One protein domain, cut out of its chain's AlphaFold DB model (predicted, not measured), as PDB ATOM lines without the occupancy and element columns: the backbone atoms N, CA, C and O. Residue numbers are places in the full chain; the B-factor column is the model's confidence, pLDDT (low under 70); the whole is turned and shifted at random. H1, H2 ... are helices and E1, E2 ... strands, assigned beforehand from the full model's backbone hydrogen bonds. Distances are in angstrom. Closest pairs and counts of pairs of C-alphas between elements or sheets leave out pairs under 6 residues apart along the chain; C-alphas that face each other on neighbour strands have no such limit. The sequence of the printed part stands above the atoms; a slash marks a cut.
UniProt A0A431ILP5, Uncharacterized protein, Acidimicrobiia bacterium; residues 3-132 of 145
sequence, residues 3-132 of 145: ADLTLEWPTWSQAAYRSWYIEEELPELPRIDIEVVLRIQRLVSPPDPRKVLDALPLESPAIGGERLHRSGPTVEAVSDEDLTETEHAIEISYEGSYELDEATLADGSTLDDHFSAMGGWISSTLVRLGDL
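This is residues 3 to 132 of the 145 residues of an uncharacterized protein of Acidimicrobiia bacterium (UniProt A0A431ILP5). A long, narrow, twisted sheet makes the length of this rod, with its two longest strands, E2 and E4, side by side in the middle and the long helix H4 covering part of one face. H1 and H3 lie toward one end of the rod and the E3 and E4 hairpin reaches the other, while H2 and the long stretch of residues 56 to 73 lead back to the edge strand E3. The printed part has 130 residues with four named helices and four named strands, in the order E1 H1 E2 H2 E3 E4 H3 H4. The sheet runs E1 E2 E4 E3, its neighbours antiparallel, and the class is mixed, helices and strands. The whole is loose, with a radius of gyration of the C-alphas of 18.7 A and spans of 63 by 30 by 20 A.

E2, residues 31 to 43, and E4, residues 86 to 99, are antiparallel inner strands at 166 degrees, with N 36 and O 94 2.8 A apart, within hydrogen-bond range. The edge strand E1, residues 3 to 8, is antiparallel to E2, with N 6 and O 35 at 2.9 A. The other edge strand, E3, residues 74 to 79, forms a hairpin with E4, with N 76 and O 89 at 2.9 A. Residues 69 to 70 also pair, antiparallel, with residues 94 to 95 of E4. H4, residues 109 to 130, is on one face of the sheet in two layers, a helix over a sheet. Its height over the sheet is 10.0 A, and it lies over E2 and runs along the strands, at 17 degrees to E2 on the local plane. The closest C-alphas of H4 and E2 are those of Leu 38 and Leu 126, 7.6 A apart. H2, residues 49 to 55, only grazes the sheet with its residues 49 to 53. E2, H2 and E3 form a split strand-helix-strand unit, two strands running the same way with E4 between them, and its crossover is right-handed. H2 and H4 only just touch, with 3 pairs of C-alphas within 8 A, made by residues 128 to 129 of H4 alone; the closest are those of Ala 55 and Arg 128, 6.7 A apart. H1, residues 11 to 23, only grazes the sheet with its residues 12 to 17, and is near H3, residues 102 to 106. In H1, H2, H3 and H4 every O i to N i+4 pair is within hydrogen-bond range.

E1 begins at C-alpha 3, (193.677, 219.935, 226.907). From first to last C-alpha E4 measures 42.4 A, E2 36.8 A, H4 31.7 A and H1 17.7 A. H4 ends at C-alpha 130, (186.375, 217.093, 217.614).

The two C-alphas farthest apart are those of Glu 23 and Thr 84, 63.0 A. The printed part has no cut, and the link from H2 to E3, 18 residues, is long. The mean pLDDT of the printed part is 92.5, and no printed residue is under 70.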
ATOM      1  N   ALA A   3     192.330 219.428 227.097       96.50
ATOM      2  CA  ALA A   3     193.677 219.935 226.907       96.50
ATOM      3  C   ALA A   3     194.241 220.323 228.270       96.50
ATOM      4  O   ALA A   3     193.559 221.014 229.029       96.50
ATOM      5  N   ASP A   4     195.464 219.898 228.546       97.06
ATOM      6  CA  ASP A   4     196.231 220.314 229.711       97.06
ATOM      7  C   ASP A   4     197.430 221.127 229.228       97.06
ATOM      8  O   ASP A   4     198.084 220.761 228.251       97.06
ATOM      9  N   LEU A   5     197.673 222.260 229.882       95.81
ATOM     10  CA  LEU A   5     198.813 223.131 229.623       95.81
ATOM     11  C   LEU A   5     199.655 223.194 230.893       95.81
ATOM     12  O   LEU A   5     199.179 223.673 231.925       95.81
ATOM     13  N   THR A   6     200.904 222.763 230.789       96.56
ATOM     14  CA  THR A   6     201.903 222.874 231.848       96.56
ATOM     15  C   THR A   6     202.906 223.955 231.463       96.56
ATOM     16  O   THR A   6     203.450 223.940 230.360       96.56
ATOM     17  N   LEU A   7     203.141 224.899 232.377       94.81
ATOM     18  CA  LEU A   7     204.195 225.907 232.283       94.81
ATOM     19  C   LEU A   7     205.136 225.705 233.468       94.81
ATOM     20  O   LEU A   7     204.826 226.104 234.594       94.81
ATOM     21  N   GLU A   8     206.265 225.053 233.229       96.00
ATOM     22  CA  GLU A   8     207.260 224.782 234.255       96.00
ATOM     23  C   GLU A   8     208.353 225.851 234.235       96.00
ATOM     24  O   GLU A   8     208.898 226.210 233.194       96.00
ATOM     25  N   TRP A   9     208.687 226.358 235.421       95.44
ATOM     26  CA  TRP A   9     209.837 227.230 235.634       95.44
ATOM     27  C   TRP A   9     210.910 226.446 236.382       95.44
ATOM     28  O   TRP A   9     210.823 226.338 237.614       95.44
ATOM     29  N   PRO A  10     211.934 225.921 235.688       94.88
ATOM     30  CA  PRO A  10     213.024 225.214 236.340       94.88
ATOM     31  C   PRO A  10     213.695 226.067 237.420       94.88
ATOM     32  O   PRO A  10     213.787 227.290 237.302       94.88
ATOM     33  N   THR A  11     214.241 225.427 238.455       94.75
ATOM     34  CA  THR A  11     214.908 226.126 239.569       94.75
ATOM     35  C   THR A  11     215.991 227.104 239.099       94.75
ATOM     36  O   THR A  11     216.130 228.185 239.669       94.75
ATOM     37  N   TRP A  12     216.743 226.754 238.050       93.81
ATOM     38  CA  TRP A  12     217.774 227.628 237.480       93.81
ATOM     39  C   TRP A  12     217.166 228.863 236.792       93.81
ATOM     40  O   TRP A  12     217.667 229.966 236.983       93.81
ATOM     41  N   SER A  13     216.036 228.710 236.094       94.06
ATOM     42  CA  SER A  13     215.313 229.806 235.435       94.06
ATOM     43  C   SER A  13     214.750 230.786 236.471       94.06
ATOM     44  O   SER A  13     214.885 232.002 236.346       94.06
ATOM     45  N   GLN A  14     214.235 230.267 237.591       91.88
ATOM     46  CA  GLN A  14     213.822 231.098 238.727       91.88
ATOM     47  C   GLN A  14     214.997 231.865 239.356       91.88
ATOM     48  O   GLN A  14     214.825 233.003 239.798       91.88
ATOM     49  N   ALA A  15     216.185 231.254 239.428       91.31
ATOM     50  CA  ALA A  15     217.387 231.913 239.933       91.31
ATOM     51  C   ALA A  15     217.876 233.015 238.977       91.31
ATOM     52  O   ALA A  15     218.170 234.116 239.441       91.31
ATOM     53  N   ALA A  16     217.877 232.753 237.666       90.94
ATOM     54  CA  ALA A  16     218.222 233.729 236.634       90.94
ATOM     55  C   ALA A  16     217.276 234.940 236.656       90.94
ATOM     56  O   ALA A  16     217.739 236.076 236.706       90.94
ATOM     57  N   TYR A  17     215.961 234.711 236.754       90.19
ATOM     58  CA  TYR A  17     214.980 235.792 236.893       90.19
ATOM     59  C   TYR A  17     215.245 236.671 238.127       90.19
ATOM     60  O   TYR A  17     215.135 237.894 238.066       90.19
ATOM     61  N   ARG A  18     215.610 236.067 239.268       89.38
ATOM     62  CA  ARG A  18     215.917 236.816 240.499       89.38
ATOM     63  C   ARG A  18     217.200 237.634 240.392       89.38
ATOM     64  O   ARG A  18     217.207 238.754 240.893       89.38
ATOM     65  N   SER A  19     218.251 237.082 239.784       87.94
ATOM     66  CA  SER A  19     219.505 237.813 239.559       87.94
ATOM     67  C   SER A  19     219.255 239.004 238.637       87.94
ATOM     68  O   SER A  19     219.584 240.123 239.006       87.94
ATOM     69  N   TRP A  20     218.499 238.828 237.551       89.56
ATOM     70  CA  TRP A  20     218.105 239.953 236.703       89.56
ATOM     71  C   TRP A  20     217.294 241.016 237.460       89.56
ATOM     72  O   TRP A  20     217.615 242.197 237.409       89.56
ATOM     73  N   TYR A  21     216.274 240.607 238.223       85.94
ATOM     74  CA  TYR A  21     215.383 241.543 238.915       85.94
ATOM     75  C   TYR A  21     216.069 242.350 240.035       85.94
ATOM     76  O   TYR A  21     215.625 243.449 240.362       85.94
ATOM     77  N   ILE A  22     217.106 241.795 240.674       87.56
ATOM     78  CA  ILE A  22     217.779 242.407 241.835       87.56
ATOM     79  C   ILE A  22     219.121 243.034 241.452       87.56
ATOM     80  O   ILE A  22     219.477 244.090 241.973       87.56
ATOM     81  N   GLU A  23     219.879 242.354 240.600       82.38
ATOM     82  CA  GLU A  23     221.284 242.638 240.296       82.38
ATOM     83  C   GLU A  23     221.459 243.197 238.873       82.38
ATOM     84  O   GLU A  23     222.552 243.645 238.546       82.38
ATOM     85  N   GLU A  24     220.397 243.210 238.049       80.50
ATOM     86  CA  GLU A  24     220.424 243.585 236.621       80.50
ATOM     87  C   GLU A  24     221.423 242.741 235.798       80.50
ATOM     88  O   GLU A  24     221.904 243.156 234.745       80.50
ATOM     89  N   GLU A  25     221.720 241.521 236.260       77.38
ATOM     90  CA  GLU A  25     222.608 240.570 235.590       77.38
ATOM     91  C   GLU A  25     221.811 239.410 234.962       77.38
ATOM     92  O   GLU A  25     220.977 238.775 235.608       77.38
ATOM     93  N   LEU A  26     222.090 239.101 233.688       80.75
ATOM     94  CA  LEU A  26     221.514 237.974 232.934       80.75
ATOM     95  C   LEU A  26     222.631 237.055 232.414       80.75
ATOM     96  O   LEU A  26     222.968 237.092 231.229       80.75
ATOM     97  N   PRO A  27     223.254 236.239 233.284       76.19
ATOM     98  CA  PRO A  27     224.305 235.316 232.859       76.19
ATOM     99  C   PRO A  27     223.770 234.178 231.973       76.19
ATOM    100  O   PRO A  27     224.500 233.666 231.126       76.19
ATOM    101  N   GLU A  28     222.505 233.797 232.160       84.75
ATOM    102  CA  GLU A  28     221.770 232.811 231.366       84.75
ATOM    103  C   GLU A  28     220.322 233.292 231.217       84.75
ATOM    104  O   GLU A  28     219.748 233.821 232.173       84.75
ATOM    105  N   LEU A  29     219.737 233.137 230.023       90.00
ATOM    106  CA  LEU A  29     218.354 233.546 229.783       90.00
ATOM    107  C   LEU A  29     217.401 232.583 230.503       90.00
ATOM    108  O   LEU A  29     217.453 231.380 230.236       90.00
ATOM    109  N   PRO A  30     216.523 233.070 231.400       92.81
ATOM    110  CA  PRO A  30     215.501 232.221 231.985       92.81
ATOM    111  C   PRO A  30     214.579 231.693 230.887       92.81
ATOM    112  O   PRO A  30     214.316 232.362 229.889       92.81
ATOM    113  N   ARG A  31     214.052 230.489 231.081       92.75
ATOM    114  CA  ARG A  31     213.069 229.899 230.173       92.75
ATOM    115  C   ARG A  31     211.922 229.235 230.919       92.75
ATOM    116  O   ARG A  31     212.062 228.863 232.087       92.75
ATOM    117  N   ILE A  32     210.814 229.074 230.214       93.50
ATOM    118  CA  ILE A  32     209.633 228.329 230.644       93.50
ATOM    119  C   ILE A  32     209.586 227.054 229.812       93.50
ATOM    120  O   ILE A  32     209.556 227.138 228.586       93.50
ATOM    121  N   ASP A  33     209.581 225.891 230.449       95.44
ATOM    122  CA  ASP A  33     209.340 224.629 229.755       95.44
ATOM    123  C   ASP A  33     207.816 224.466 229.593       95.44
ATOM    124  O   ASP A  33     207.045 224.670 230.536       95.44
ATOM    125  N   ILE A  34     207.367 224.191 228.370       95.88
ATOM    126  CA  ILE A  34     205.954 224.177 227.985       95.88
ATOM    127  C   ILE A  34     205.580 222.776 227.526       95.88
ATOM    128  O   ILE A  34     206.205 222.224 226.619       95.88
ATOM    129  N   GLU A  35     204.495 222.252 228.086       97.56
ATOM    130  CA  GLU A  35     203.862 221.020 227.630       97.56
ATOM    131  C   GLU A  35     202.373 221.266 227.369       97.56
ATOM    132  O   GLU A  35     201.656 221.823 228.203       97.56
ATOM    133  N   VAL A  36     201.903 220.838 226.199       97.69
ATOM    134  CA  VAL A  36     200.484 220.816 225.841       97.69
ATOM    135  C   VAL A  36     200.069 219.378 225.593       97.69
ATOM    136  O   VAL A  36     200.473 218.778 224.600       97.69
ATOM    137  N   VAL A  37     199.209 218.847 226.451       98.19
ATOM    138  CA  VAL A  37     198.651 217.502 226.313       98.19
ATOM    139  C   VAL A  37     197.238 217.602 225.762       98.19
ATOM    140  O   VAL A  37     196.383 218.278 226.329       98.19
ATOM    141  N   LEU A  38     196.975 216.933 224.641       97.81
ATOM    142  CA  LEU A  38     195.660 216.859 224.010       97.81
ATOM    143  C   LEU A  38     195.109 215.448 224.148       97.81
ATOM    144  O   LEU A  38     195.746 214.487 223.718       97.81
ATOM    145  N   ARG A  39     193.893 215.333 224.688       97.62
ATOM    146  CA  ARG A  39     193.287 214.041 225.005       97.62
ATOM    147  C   ARG A  39     191.865 213.891 224.471       97.62
ATOM    148  O   ARG A  39     190.964 214.693 224.755       97.62
ATOM    149  N   ILE A  40     191.656 212.791 223.750       97.44
ATOM    150  CA  ILE A  40     190.341 212.248 223.400       97.44
ATOM    151  C   ILE A  40     190.079 211.075 224.341       97.44
ATOM    152  O   ILE A  40     190.912 210.189 224.462       97.44
ATOM    153  N   GLN A  41     188.935 211.065 225.011       95.69
ATOM    154  CA  GLN A  41     188.579 210.058 226.016       95.69
ATOM    155  C   GLN A  41     187.100 209.702 225.892       95.69
ATOM    156  O   GLN A  41     186.407 210.317 225.074       95.69
ATOM    157  N   ARG A  42     186.609 208.776 226.725       95.38
ATOM    158  CA  ARG A  42     185.235 208.261 226.652       95.38
ATOM    159  C   ARG A  42     184.932 207.581 225.317       95.38
ATOM    160  O   ARG A  42     183.811 207.688 224.840       95.38
ATOM    161  N   LEU A  43     185.905 206.928 224.681       97.19
ATOM    162  CA  LEU A  43     185.694 206.260 223.393       97.19
ATOM    163  C   LEU A  43     185.179 204.831 223.585       97.19
ATOM    164  O   LEU A  43     185.685 204.107 224.438       97.19
ATOM    165  N   VAL A  44     184.219 204.420 222.750       96.44
ATOM    166  CA  VAL A  44     183.636 203.061 222.762       96.44
ATOM    167  C   VAL A  44     184.629 202.004 222.273       96.44
ATOM    168  O   VAL A  44     184.599 200.855 222.701       96.44
ATOM    169  N   SER A  45     185.518 202.381 221.355       96.19
ATOM    170  CA  SER A  45     186.480 201.475 220.723       96.19
ATOM    171  C   SER A  45     187.884 202.078 220.717       96.19
ATOM    172  O   SER A  45     187.996 203.309 220.688       96.19
ATOM    173  N   PRO A  46     188.950 201.256 220.642       96.75
ATOM    174  CA  PRO A  46     190.309 201.760 220.508       96.75
ATOM    175  C   PRO A  46     190.426 202.721 219.310       96.75
ATOM    176  O   PRO A  46     190.062 202.343 218.190       96.75
ATOM    177  N   PRO A  47     190.913 203.958 219.507       96.69
ATOM    178  CA  PRO A  47     191.088 204.906 218.413       96.69
ATOM    179  C   PRO A  47     192.203 204.449 217.466       96.69
ATOM    180  O   PRO A  47     193.200 203.878 217.899       96.69
ATOM    181  N   ASP A  48     192.066 204.754 216.172       96.06
ATOM    182  CA  ASP A  48     193.156 204.610 215.200       96.06
ATOM    183  C   ASP A  48     194.149 205.776 215.369       96.06
ATOM    184  O   ASP A  48     193.800 206.914 215.021       96.06
ATOM    185  N   PRO A  49     195.385 205.537 215.856       97.00
ATOM    186  CA  PRO A  49     196.330 206.616 216.113       97.00
ATOM    187  C   PRO A  49     196.728 207.367 214.845       97.00
ATOM    188  O   PRO A  49     197.015 208.560 214.917       97.00
ATOM    189  N   ARG A  50     196.713 206.718 213.670       96.88
ATOM    190  CA  ARG A  50     197.065 207.391 212.411       96.88
ATOM    191  C   ARG A  50     196.072 208.490 212.073       96.88
ATOM    192  O   ARG A  50     196.500 209.594 211.769       96.88
ATOM    193  N   LYS A  51     194.767 208.234 212.224       95.81
ATOM    194  CA  LYS A  51     193.729 209.253 211.988       95.81
ATOM    195  C   LYS A  51     193.930 210.493 212.852       95.81
ATOM    196  O   LYS A  51     193.710 211.605 212.384       95.81
ATOM    197  N   VAL A  52     194.349 210.299 214.102       96.56
ATOM    198  CA  VAL A  52     194.613 211.407 215.025       96.56
ATOM    199  C   VAL A  52     195.891 212.146 214.637       96.56
ATOM    200  O   VAL A  52     195.879 213.367 214.531       96.56
ATOM    201  N   LEU A  53     196.980 211.427 214.354       97.06
ATOM    202  CA  LEU A  53     198.246 212.039 213.943       97.06
ATOM    203  C   LEU A  53     198.153 212.776 212.599       97.06
ATOM    204  O   LEU A  53     198.816 213.800 212.439       97.06
ATOM    205  N   ASP A  54     197.336 212.299 211.661       96.56
ATOM    206  CA  ASP A  54     197.118 212.941 210.358       96.56
ATOM    207  C   ASP A  54     196.338 214.263 210.484       96.56
ATOM    208  O   ASP A  54     196.491 215.163 209.656       96.56
ATOM    209  N   ALA A  55     195.520 214.413 211.531       95.81
ATOM    210  CA  ALA A  55     194.772 215.641 211.814       95.81
ATOM    211  C   ALA A  55     195.608 216.719 212.524       95.81
ATOM    212  O   ALA A  55     195.194 217.880 212.611       95.81
ATOM    213  N   LEU A  56     196.775 216.335 213.041       96.38
ATOM    214  CA  LEU A  56     197.619 217.154 213.895       96.38
ATOM    215  C   LEU A  56     198.899 217.584 213.155       96.38
ATOM    216  O   LEU A  56     199.499 216.775 212.446       96.38
ATOM    217  N   PRO A  57     199.370 218.833 213.315       95.62
ATOM    218  CA  PRO A  57     200.685 219.225 212.813       95.62
ATOM    219  C   PRO A  57     201.811 218.540 213.610       95.62
ATOM    220  O   PRO A  57     201.592 218.054 214.716       95.62
ATOM    221  N   LEU A  58     203.025 218.486 213.054       96.56
ATOM    222  CA  LEU A  58     204.208 218.000 213.787       96.56
ATOM    223  C   LEU A  58     204.761 219.036 214.774       96.56
ATOM    224  O   LEU A  58     205.423 218.667 215.739       96.56
ATOM    225  N   GLU A  59     204.487 220.316 214.527       96.88
ATOM    226  CA  GLU A  59     204.986 221.438 215.315       96.88
ATOM    227  C   GLU A  59     203.865 222.449 215.566       96.88
ATOM    228  O   GLU A  59     202.964 222.618 214.733       96.88
ATOM    229  N   SER A  60     203.933 223.153 216.691       94.56
ATOM    230  CA  SER A  60     203.075 224.308 216.947       94.56
ATOM    231  C   SER A  60     203.445 225.493 216.034       94.56
ATOM    232  O   SER A  60     204.519 225.532 215.415       94.56
ATOM    233  N   PRO A  61     202.592 226.530 215.964       91.88
ATOM    234  CA  PRO A  61     203.041 227.869 215.597       91.88
ATOM    235  C   PRO A  61     204.218 228.313 216.473       91.88
ATOM    236  O   PRO A  61     204.420 227.776 217.563       91.88
ATOM    237  N   ALA A  62     204.984 229.290 215.991       89.88
ATOM    238  CA  ALA A  62     206.068 229.854 216.781       89.88
ATOM    239  C   ALA A  62     205.508 230.526 218.044       89.88
ATOM    240  O   ALA A  62     204.522 231.263 217.965       89.88
ATOM    241  N   ILE A  63     206.137 230.256 219.182       84.88
ATOM    242  CA  ILE A  63     205.881 230.898 220.470       84.88
ATOM    243  C   ILE A  63     207.170 231.655 220.794       84.88
ATOM    244  O   ILE A  63     208.167 231.060 221.198       84.88
ATOM    245  N   GLY A  64     207.191 232.955 220.492       82.19
ATOM    246  CA  GLY A  64     208.447 233.697 220.378       82.19
ATOM    247  C   GLY A  64     209.321 233.134 219.254       82.19
ATOM    248  O   GLY A  64     208.892 233.079 218.100       82.19
ATOM    249  N   GLY A  65     210.547 232.721 219.590       82.62
ATOM    250  CA  GLY A  65     211.504 232.131 218.645       82.62
ATOM    251  C   GLY A  65     211.383 230.615 218.449       82.62
ATOM    252  O   GLY A  65     211.917 230.093 217.471       82.62
ATOM    253  N   GLU A  66     210.665 229.920 219.332       89.12
ATOM    254  CA  GLU A  66     210.679 228.455 219.435       89.12
ATOM    255  C   GLU A  66     209.342 227.820 219.022       89.12
ATOM    256  O   GLU A  66     208.335 228.501 218.802       89.12
ATOM    257  N   ARG A  67     209.322 226.489 218.889       94.25
ATOM    258  CA  ARG A  67     208.116 225.697 218.592       94.25
ATOM    259  C   ARG A  67     207.997 224.528 219.555       94.25
ATOM    260  O   ARG A  67     208.994 223.983 220.011       94.25
ATOM    261  N   LEU A  68     206.763 224.109 219.811       96.38
ATOM    262  CA  LEU A  68     206.494 222.853 220.495       96.38
ATOM    263  C   LEU A  68     206.489 221.715 219.476       96.38
ATOM    264  O   LEU A  68     205.889 221.838 218.404       96.38
ATOM    265  N   HIS A  69     207.106 220.596 219.830       97.75
ATOM    266  CA  HIS A  69     207.222 219.419 218.982       97.75
ATOM    267  C   HIS A  69     206.281 218.321 219.453       97.75
ATOM    268  O   HIS A  69     206.232 217.993 220.636       97.75
ATOM    269  N   ARG A  70     205.543 217.734 218.510       97.81
ATOM    270  CA  ARG A  70     204.595 216.661 218.794       97.81
ATOM    271  C   ARG A  70     205.313 215.357 219.145       97.81
ATOM    272  O   ARG A  70     206.143 214.881 218.368       97.81
ATOM    273  N   SER A  71     204.913 214.727 220.241       95.62
ATOM    274  CA  SER A  71     205.350 213.386 220.626       95.62
ATOM    275  C   SER A  71     204.563 212.274 219.908       95.62
ATOM    276  O   SER A  71     203.705 212.509 219.048       95.62
ATOM    277  N   GLY A  72     204.896 211.018 220.217       95.44
ATOM    278  CA  GLY A  72     204.098 209.866 219.793       95.44
ATOM    279  C   GLY A  72     202.793 209.760 220.595       95.44
ATOM    280  O   GLY A  72     202.751 210.199 221.739       95.44
ATOM    281  N   PRO A  73     201.729 209.160 220.032       97.44
ATOM    282  CA  PRO A  73     200.471 209.030 220.744       97.44
ATOM    283  C   PRO A  73     200.522 207.906 221.785       97.44
ATOM    284  O   PRO A  73     201.060 206.829 221.515       97.44
ATOM    285  N   THR A  74     199.850 208.115 222.911       98.06
ATOM    286  CA  THR A  74     199.559 207.079 223.909       98.06
ATOM    287  C   THR A  74     198.093 206.682 223.795       98.06
ATOM    288  O   THR A  74     197.227 207.550 223.769       98.06
ATOM    289  N   VAL A  75     197.796 205.381 223.713       97.88
ATOM    290  CA  VAL A  75     196.420 204.856 223.733       97.88
ATOM    291  C   VAL A  75     196.198 204.107 225.036       97.88
ATOM    292  O   VAL A  75     196.980 203.223 225.382       97.88
ATOM    293  N   GLU A  76     195.111 204.429 225.722       98.00
ATOM    294  CA  GLU A  76     194.727 203.816 226.989       98.00
ATOM    295  C   GLU A  76     193.383 203.096 226.857       98.00
ATOM    296  O   GLU A  76     192.520 203.480 226.063       98.00
ATOM    297  N   ALA A  77     193.222 202.025 227.633       97.50
ATOM    298  CA  ALA A  77     191.986 201.271 227.775       97.50
ATOM    299  C   ALA A  77     191.753 201.019 229.267       97.50
ATOM    300  O   ALA A  77     192.641 200.507 229.949       97.50
ATOM    301  N   VAL A  78     190.579 201.392 229.761       96.19
ATOM    302  CA  VAL A  78     190.195 201.266 231.165       96.19
ATOM    303  C   VAL A  78     188.870 200.524 231.218       96.19
ATOM    304  O   VAL A  78     187.871 201.009 230.698       96.19
ATOM    305  N   SER A  79     188.872 199.336 231.814       94.38
ATOM    306  CA  SER A  79     187.660 198.540 232.019       94.38
ATOM    307  C   SER A  79     187.083 198.790 233.410       94.38
ATOM    308  O   SER A  79     187.831 199.086 234.344       94.38
ATOM    309  N   ASP A  80     185.767 198.657 233.544       92.50
ATOM    310  CA  ASP A  80     185.106 198.589 234.849       92.50
ATOM    311  C   ASP A  80     185.507 197.317 235.627       92.50
ATOM    312  O   ASP A  80     186.169 196.418 235.104       92.50
ATOM    313  N   GLU A  81     185.128 197.236 236.907       93.44
ATOM    314  CA  GLU A  81     185.488 196.093 237.766       93.44
ATOM    315  C   GLU A  81     184.928 194.760 237.244       93.44
ATOM    316  O   GLU A  81     185.591 193.725 237.345       93.44
ATOM    317  N   ASP A  82     183.733 194.796 236.651       93.25
ATOM    318  CA  ASP A  82     183.035 193.622 236.125       93.25
ATOM    319  C   ASP A  82     183.481 193.237 234.696       93.25
ATOM    320  O   ASP A  82     183.044 192.210 234.167       93.25
ATOM    321  N   LEU A  83     184.379 194.020 234.081       90.81
ATOM    322  CA  LEU A  83     184.890 193.865 232.710       90.81
ATOM    323  C   LEU A  83     183.787 193.852 231.636       90.81
ATOM    324  O   LEU A  83     183.904 193.168 230.614       90.81
ATOM    325  N   THR A  84     182.704 194.590 231.869       90.69
ATOM    326  CA  THR A  84     181.551 194.679 230.965       90.69
ATOM    327  C   THR A  84     181.608 195.897 230.054       90.69
ATOM    328  O   THR A  84     181.147 195.826 228.912       90.69
ATOM    329  N   GLU A  85     182.232 196.978 230.517       91.31
ATOM    330  CA  GLU A  85     182.465 198.199 229.755       91.31
ATOM    331  C   GLU A  85     183.965 198.506 229.733       91.31
ATOM    332  O   GLU A  85     184.680 198.310 230.713       91.31
ATOM    333  N   THR A  86     184.479 198.952 228.586       95.19
ATOM    334  CA  THR A  86     185.863 199.415 228.453       95.19
ATOM    335  C   THR A  86     185.869 200.764 227.761       95.19
ATOM    336  O   THR A  86     185.430 200.895 226.622       95.19
ATOM    337  N   GLU A  87     186.378 201.766 228.464       96.56
ATOM    338  CA  GLU A  87     186.611 203.102 227.949       96.56
ATOM    339  C   GLU A  87     187.994 203.182 227.305       96.56
ATOM    340  O   GLU A  87     188.995 202.775 227.894       96.56
ATOM    341  N   HIS A  88     188.061 203.774 226.115       98.12
ATOM    342  CA  HIS A  88     189.320 204.063 225.445       98.12
ATOM    343  C   HIS A  88     189.639 205.557 225.428       98.12
ATOM    344  O   HIS A  88     188.753 206.419 225.378       98.12
ATOM    345  N   ALA A  89     190.932 205.860 225.409       98.12
ATOM    346  CA  ALA A  89     191.441 207.207 225.240       98.12
ATOM    347  C   ALA A  89     192.709 207.223 224.385       98.12
ATOM    348  O   ALA A  89     193.417 206.225 224.274       98.12
ATOM    349  N   ILE A  90     192.985 208.369 223.771       98.19
ATOM    350  CA  ILE A  90     194.243 208.656 223.090       98.19
ATOM    351  C   ILE A  90     194.733 210.043 223.468       98.19
ATOM    352  O   ILE A  90     193.952 210.995 223.551       98.19
ATOM    353  N   GLU A  91     196.038 210.133 223.670       97.88
ATOM    354  CA  GLU A  91     196.738 211.315 224.130       97.88
ATOM    355  C   GLU A  91     197.942 211.623 223.244       97.88
ATOM    356  O   GLU A  91     198.613 210.712 222.758       97.88
ATOM    357  N   ILE A  92     198.183 212.912 223.007       98.19
ATOM    358  CA  ILE A  92     199.331 213.439 222.271       98.19
ATOM    359  C   ILE A  92     199.870 214.636 223.051       98.19
ATOM    360  O   ILE A  92     199.094 215.543 223.359       98.19
ATOM    361  N   SER A  93     201.180 214.672 223.307       97.75
ATOM    362  CA  SER A  93     201.850 215.843 223.884       97.75
ATOM    363  C   SER A  93     202.556 216.674 222.809       97.75
ATOM    364  O   SER A  93     202.966 216.171 221.758       97.75
ATOM    365  N   TYR A  94     202.675 217.970 223.071       98.19
ATOM    366  CA  TYR A  94     203.592 218.877 222.399       98.19
ATOM    367  C   TYR A  94     204.489 219.512 223.450       98.19
ATOM    368  O   TYR A  94     203.979 220.087 224.407       98.19
ATOM    369  N   GLU A  95     205.798 219.440 223.248       97.56
ATOM    370  CA  GLU A  95     206.790 219.870 224.236       97.56
ATOM    371  C   GLU A  95     207.796 220.838 223.613       97.56
ATOM    372  O   GLU A  95     208.171 220.701 222.446       97.56
ATOM    373  N   GLY A  96     208.241 221.820 224.388       95.38
ATOM    374  CA  GLY A  96     209.266 222.779 223.990       95.38
ATOM    375  C   GLY A  96     209.587 223.744 225.124       95.38
ATOM    376  O   GLY A  96     209.124 223.566 226.248       95.38
ATOM    377  N   SER A  97     210.367 224.781 224.837       93.19
ATOM    378  CA  SER A  97     210.673 225.827 225.814       93.19
ATOM    379  C   SER A  97     210.488 227.216 225.224       93.19
ATOM    380  O   SER A  97     210.596 227.410 224.017       93.19
ATOM    381  N   TYR A  98     210.239 228.186 226.093       91.56
ATOM    382  CA  TYR A  98     210.132 229.599 225.763       91.56
ATOM    383  C   TYR A  98     211.200 230.374 226.525       91.56
ATOM    384  O   TYR A  98     211.130 230.477 227.751       91.56
ATOM    385  N   GLU A  99     212.196 230.888 225.811       90.69
ATOM    386  CA  GLU A  99     213.246 231.726 226.394       90.69
ATOM    387  C   GLU A  99     212.748 233.160 226.598       90.69
ATOM    388  O   GLU A  99     212.069 233.740 225.750       90.69
ATOM    389  N   LEU A 100     213.095 233.727 227.748       89.75
ATOM    390  CA  LEU A 100     212.755 235.083 228.146       89.75
ATOM    391  C   LEU A 100     213.997 235.951 227.959       89.75
ATOM    392  O   LEU A 100     214.920 235.923 228.776       89.75
ATOM    393  N   ASP A 101     214.021 236.718 226.872       87.69
ATOM    394  CA  ASP A 101     215.042 237.739 226.674       87.69
ATOM    395  C   ASP A 101     214.802 238.961 227.576       87.69
ATOM    396  O   ASP A 101     213.750 239.122 228.200       87.69
ATOM    397  N   GLU A 102     215.795 239.846 227.655       85.56
ATOM    398  CA  GLU A 102     215.730 241.034 228.510       85.56
ATOM    399  C   GLU A 102     214.535 241.940 228.170       85.56
ATOM    400  O   GLU A 102     213.905 242.499 229.067       85.56
ATOM    401  N   ALA A 103     214.176 242.047 226.886       85.06
ATOM    402  CA  ALA A 103     213.030 242.837 226.449       85.06
ATOM    403  C   ALA A 103     211.706 242.242 226.952       85.06
ATOM    404  O   ALA A 103     210.862 242.975 227.460       85.06
ATOM    405  N   THR A 104     211.549 240.920 226.874       85.81
ATOM    406  CA  THR A 104     210.371 240.196 227.369       85.81
ATOM    407  C   THR A 104     210.287 240.234 228.896       85.81
ATOM    408  O   THR A 104     209.197 240.322 229.455       85.81
ATOM    409  N   LEU A 105     211.430 240.184 229.587       85.12
ATOM    410  CA  LEU A 105     211.494 240.320 231.044       85.12
ATOM    411  C   LEU A 105     211.105 241.729 231.504       85.12
ATOM    412  O   LEU A 105     210.371 241.879 232.482       85.12
ATOM    413  N   ALA A 106     211.572 242.757 230.792       84.69
ATOM    414  CA  ALA A 106     211.247 244.152 231.074       84.69
ATOM    415  C   ALA A 106     209.795 244.510 230.712       84.69
ATOM    416  O   ALA A 106     209.173 245.320 231.405       84.69
ATOM    417  N   ASP A 107     209.254 243.910 229.649       83.00
ATOM    418  CA  ASP A 107     207.899 244.132 229.150       83.00
ATOM    419  C   ASP A 107     207.150 242.809 228.931       83.00
ATOM    420  O   ASP A 107     207.163 242.201 227.853       83.00
ATOM    421  N   GLY A 108     206.423 242.405 229.973       77.88
ATOM    422  CA  GLY A 108     205.619 241.186 229.978       77.88
ATOM    423  C   GLY A 108     204.454 241.174 228.981       77.88
ATOM    424  O   GLY A 108     203.889 240.109 228.761       77.88
ATOM    425  N   SER A 109     204.104 242.296 228.338       83.31
ATOM    426  CA  SER A 109     203.032 242.308 227.328       83.31
ATOM    427  C   SER A 109     203.382 241.489 226.079       83.31
ATOM    428  O   SER A 109     202.501 240.923 225.435       83.31
ATOM    429  N   THR A 110     204.675 241.320 225.787       81.62
ATOM    430  CA  THR A 110     205.152 240.437 224.709       81.62
ATOM    431  C   THR A 110     204.771 238.973 224.965       81.62
ATOM    432  O   THR A 110     204.472 238.217 224.039       81.62
ATOM    433  N   LEU A 111     204.738 238.564 226.238       82.19
ATOM    434  CA  LEU A 111     204.334 237.218 226.636       82.19
ATOM    435  C   LEU A 111     202.838 236.984 226.378       82.19
ATOM    436  O   LEU A 111     202.452 235.888 225.962       82.19
ATOM    437  N   ASP A 112     202.010 238.016 226.568       83.62
ATOM    438  CA  ASP A 112     200.568 237.951 226.323       83.62
ATOM    439  C   ASP A 112     200.267 237.658 224.847       83.62
ATOM    440  O   ASP A 112     199.440 236.794 224.541       83.62
ATOM    441  N   ASP A 113     200.977 238.312 223.923       83.75
ATOM    442  CA  ASP A 113     200.819 238.092 222.482       83.75
ATOM    443  C   ASP A 113     201.197 236.656 222.081       83.75
ATOM    444  O   ASP A 113     200.455 235.980 221.354       83.75
ATOM    445  N   HIS A 114     202.323 236.151 222.592       84.62
ATOM    446  CA  HIS A 114     202.793 234.797 222.292       84.62
ATOM    447  C   HIS A 114     201.872 233.714 222.872       84.62
ATOM    448  O   HIS A 114     201.523 232.753 222.175       84.62
ATOM    449  N   PHE A 115     201.405 233.870 224.112       84.31
ATOM    450  CA  PHE A 115     200.470 232.916 224.712       84.31
ATOM    451  C   PHE A 115     199.050 233.022 224.150       84.31
ATOM    452  O   PHE A 115     198.357 232.003 224.066       84.31
ATOM    453  N   SER A 116     198.630 234.192 223.667       86.44
ATOM    454  CA  SER A 116     197.378 234.347 222.919       86.44
ATOM    455  C   SER A 116     197.384 233.502 221.637       86.44
ATOM    456  O   SER A 116     196.440 232.745 221.376       86.44
ATOM    457  N   ALA A 117     198.484 233.536 220.874       85.75
ATOM    458  CA  ALA A 117     198.651 232.704 219.682       85.75
ATOM    459  C   ALA A 117     198.593 231.199 220.006       85.75
ATOM    460  O   ALA A 117     197.925 230.434 219.299       85.75
ATOM    461  N   MET A 118     199.229 230.780 221.104       91.06
ATOM    462  CA  MET A 118     199.168 229.401 221.595       91.06
ATOM    463  C   MET A 118     197.735 228.991 221.972       91.06
ATOM    464  O   MET A 118     197.270 227.936 221.541       91.06
ATOM    465  N   GLY A 119     196.993 229.830 222.700       91.62
ATOM    466  CA  GLY A 119     195.596 229.566 223.065       91.62
ATOM    467  C   GLY A 119     194.671 229.414 221.851       91.62
ATOM    468  O   GLY A 119     193.847 228.491 221.791       91.62
ATOM    469  N   GLY A 120     194.846 230.269 220.839       92.31
ATOM    470  CA  GLY A 120     194.143 230.159 219.559       92.31
ATOM    471  C   GLY A 120     194.465 228.853 218.825       92.31
ATOM    472  O   GLY A 120     193.563 228.170 218.330       92.31
ATOM    473  N   TRP A 121     195.738 228.459 218.807       94.56
ATOM    474  CA  TRP A 121     196.175 227.201 218.208       94.56
ATOM    475  C   TRP A 121     195.610 225.971 218.929       94.56
ATOM    476  O   TRP A 121     195.041 225.106 218.255       94.56
ATOM    477  N   ILE A 122     195.682 225.914 220.263       95.19
ATOM    478  CA  ILE A 122     195.107 224.826 221.075       95.19
ATOM    479  C   ILE A 122     193.614 224.693 220.772       95.19
ATOM    480  O   ILE A 122     193.144 223.607 220.436       95.19
ATOM    481  N   SER A 123     192.882 225.810 220.786       94.94
ATOM    482  CA  SER A 123     191.446 225.831 220.484       94.94
ATOM    483  C   SER A 123     191.154 225.281 219.086       94.94
ATOM    484  O   SER A 123     190.312 224.399 218.924       94.94
ATOM    485  N   SER A 124     191.887 225.743 218.066       95.06
ATOM    486  CA  SER A 124     191.719 225.259 216.690       95.06
ATOM    487  C   SER A 124     192.045 223.769 216.540       95.06
ATOM    488  O   SER A 124     191.408 223.066 215.756       95.06
ATOM    489  N   THR A 125     193.011 223.275 217.313       95.69
ATOM    490  CA  THR A 125     193.436 221.877 217.301       95.69
ATOM    491  C   THR A 125     192.389 220.990 217.965       95.69
ATOM    492  O   THR A 125     192.034 219.950 217.417       95.69
ATOM    493  N   LEU A 126     191.812 221.430 219.084       95.25
ATOM    494  CA  LEU A 126     190.700 220.742 219.740       95.25
ATOM    495  C   LEU A 126     189.465 220.640 218.840       95.25
ATOM    496  O   LEU A 126     188.830 219.590 218.819       95.25
ATOM    497  N   VAL A 127     189.147 221.687 218.069       95.25
ATOM    498  CA  VAL A 127     188.058 221.639 217.076       95.25
ATOM    499  C   VAL A 127     188.356 220.590 216.003       95.25
ATOM    500  O   VAL A 127     187.526 219.718 215.775       95.25
ATOM    501  N   ARG A 128     189.567 220.589 215.424       95.12
ATOM    502  CA  ARG A 128     189.976 219.576 214.430       95.12
ATOM    503  C   ARG A 128     189.885 218.149 214.969       95.12
ATOM    504  O   ARG A 128     189.470 217.254 214.242       95.12
ATOM    505  N   LEU A 129     190.275 217.933 216.227       95.56
ATOM    506  CA  LEU A 129     190.136 216.635 216.889       95.56
ATOM    507  C   LEU A 129     188.668 216.277 217.152       95.56
ATOM    508  O   LEU A 129     188.311 215.106 217.067       95.56
ATOM    509  N   GLY A 130     187.822 217.262 217.457       92.94
ATOM    510  CA  GLY A 130     186.375 217.093 217.614       92.94
ATOM    511  C   GLY A 130     185.647 216.757 216.311       92.94
ATOM    512  O   GLY A 130     184.650 216.044 216.347       92.94
ATOM    513  N   ASP A 131     186.171 217.211 215.173       95.25
ATOM    514  CA  ASP A 131     185.643 216.892 213.841       95.25
ATOM    515  C   ASP A 131     185.985 215.458 213.390       95.25
ATOM    516  O   ASP A 131     185.446 214.962 212.394       95.25
ATOM    517  N   LEU A 132     186.878 214.762 214.107       95.06
ATOM    518  CA  LEU A 132     187.147 213.350 213.865       95.06
ATOM    519  C   LEU A 132     185.938 212.509 214.288       95.06
ATOM    520  O   LEU A 132     185.459 212.587 215.416       95.06
TER     521      LEU A 132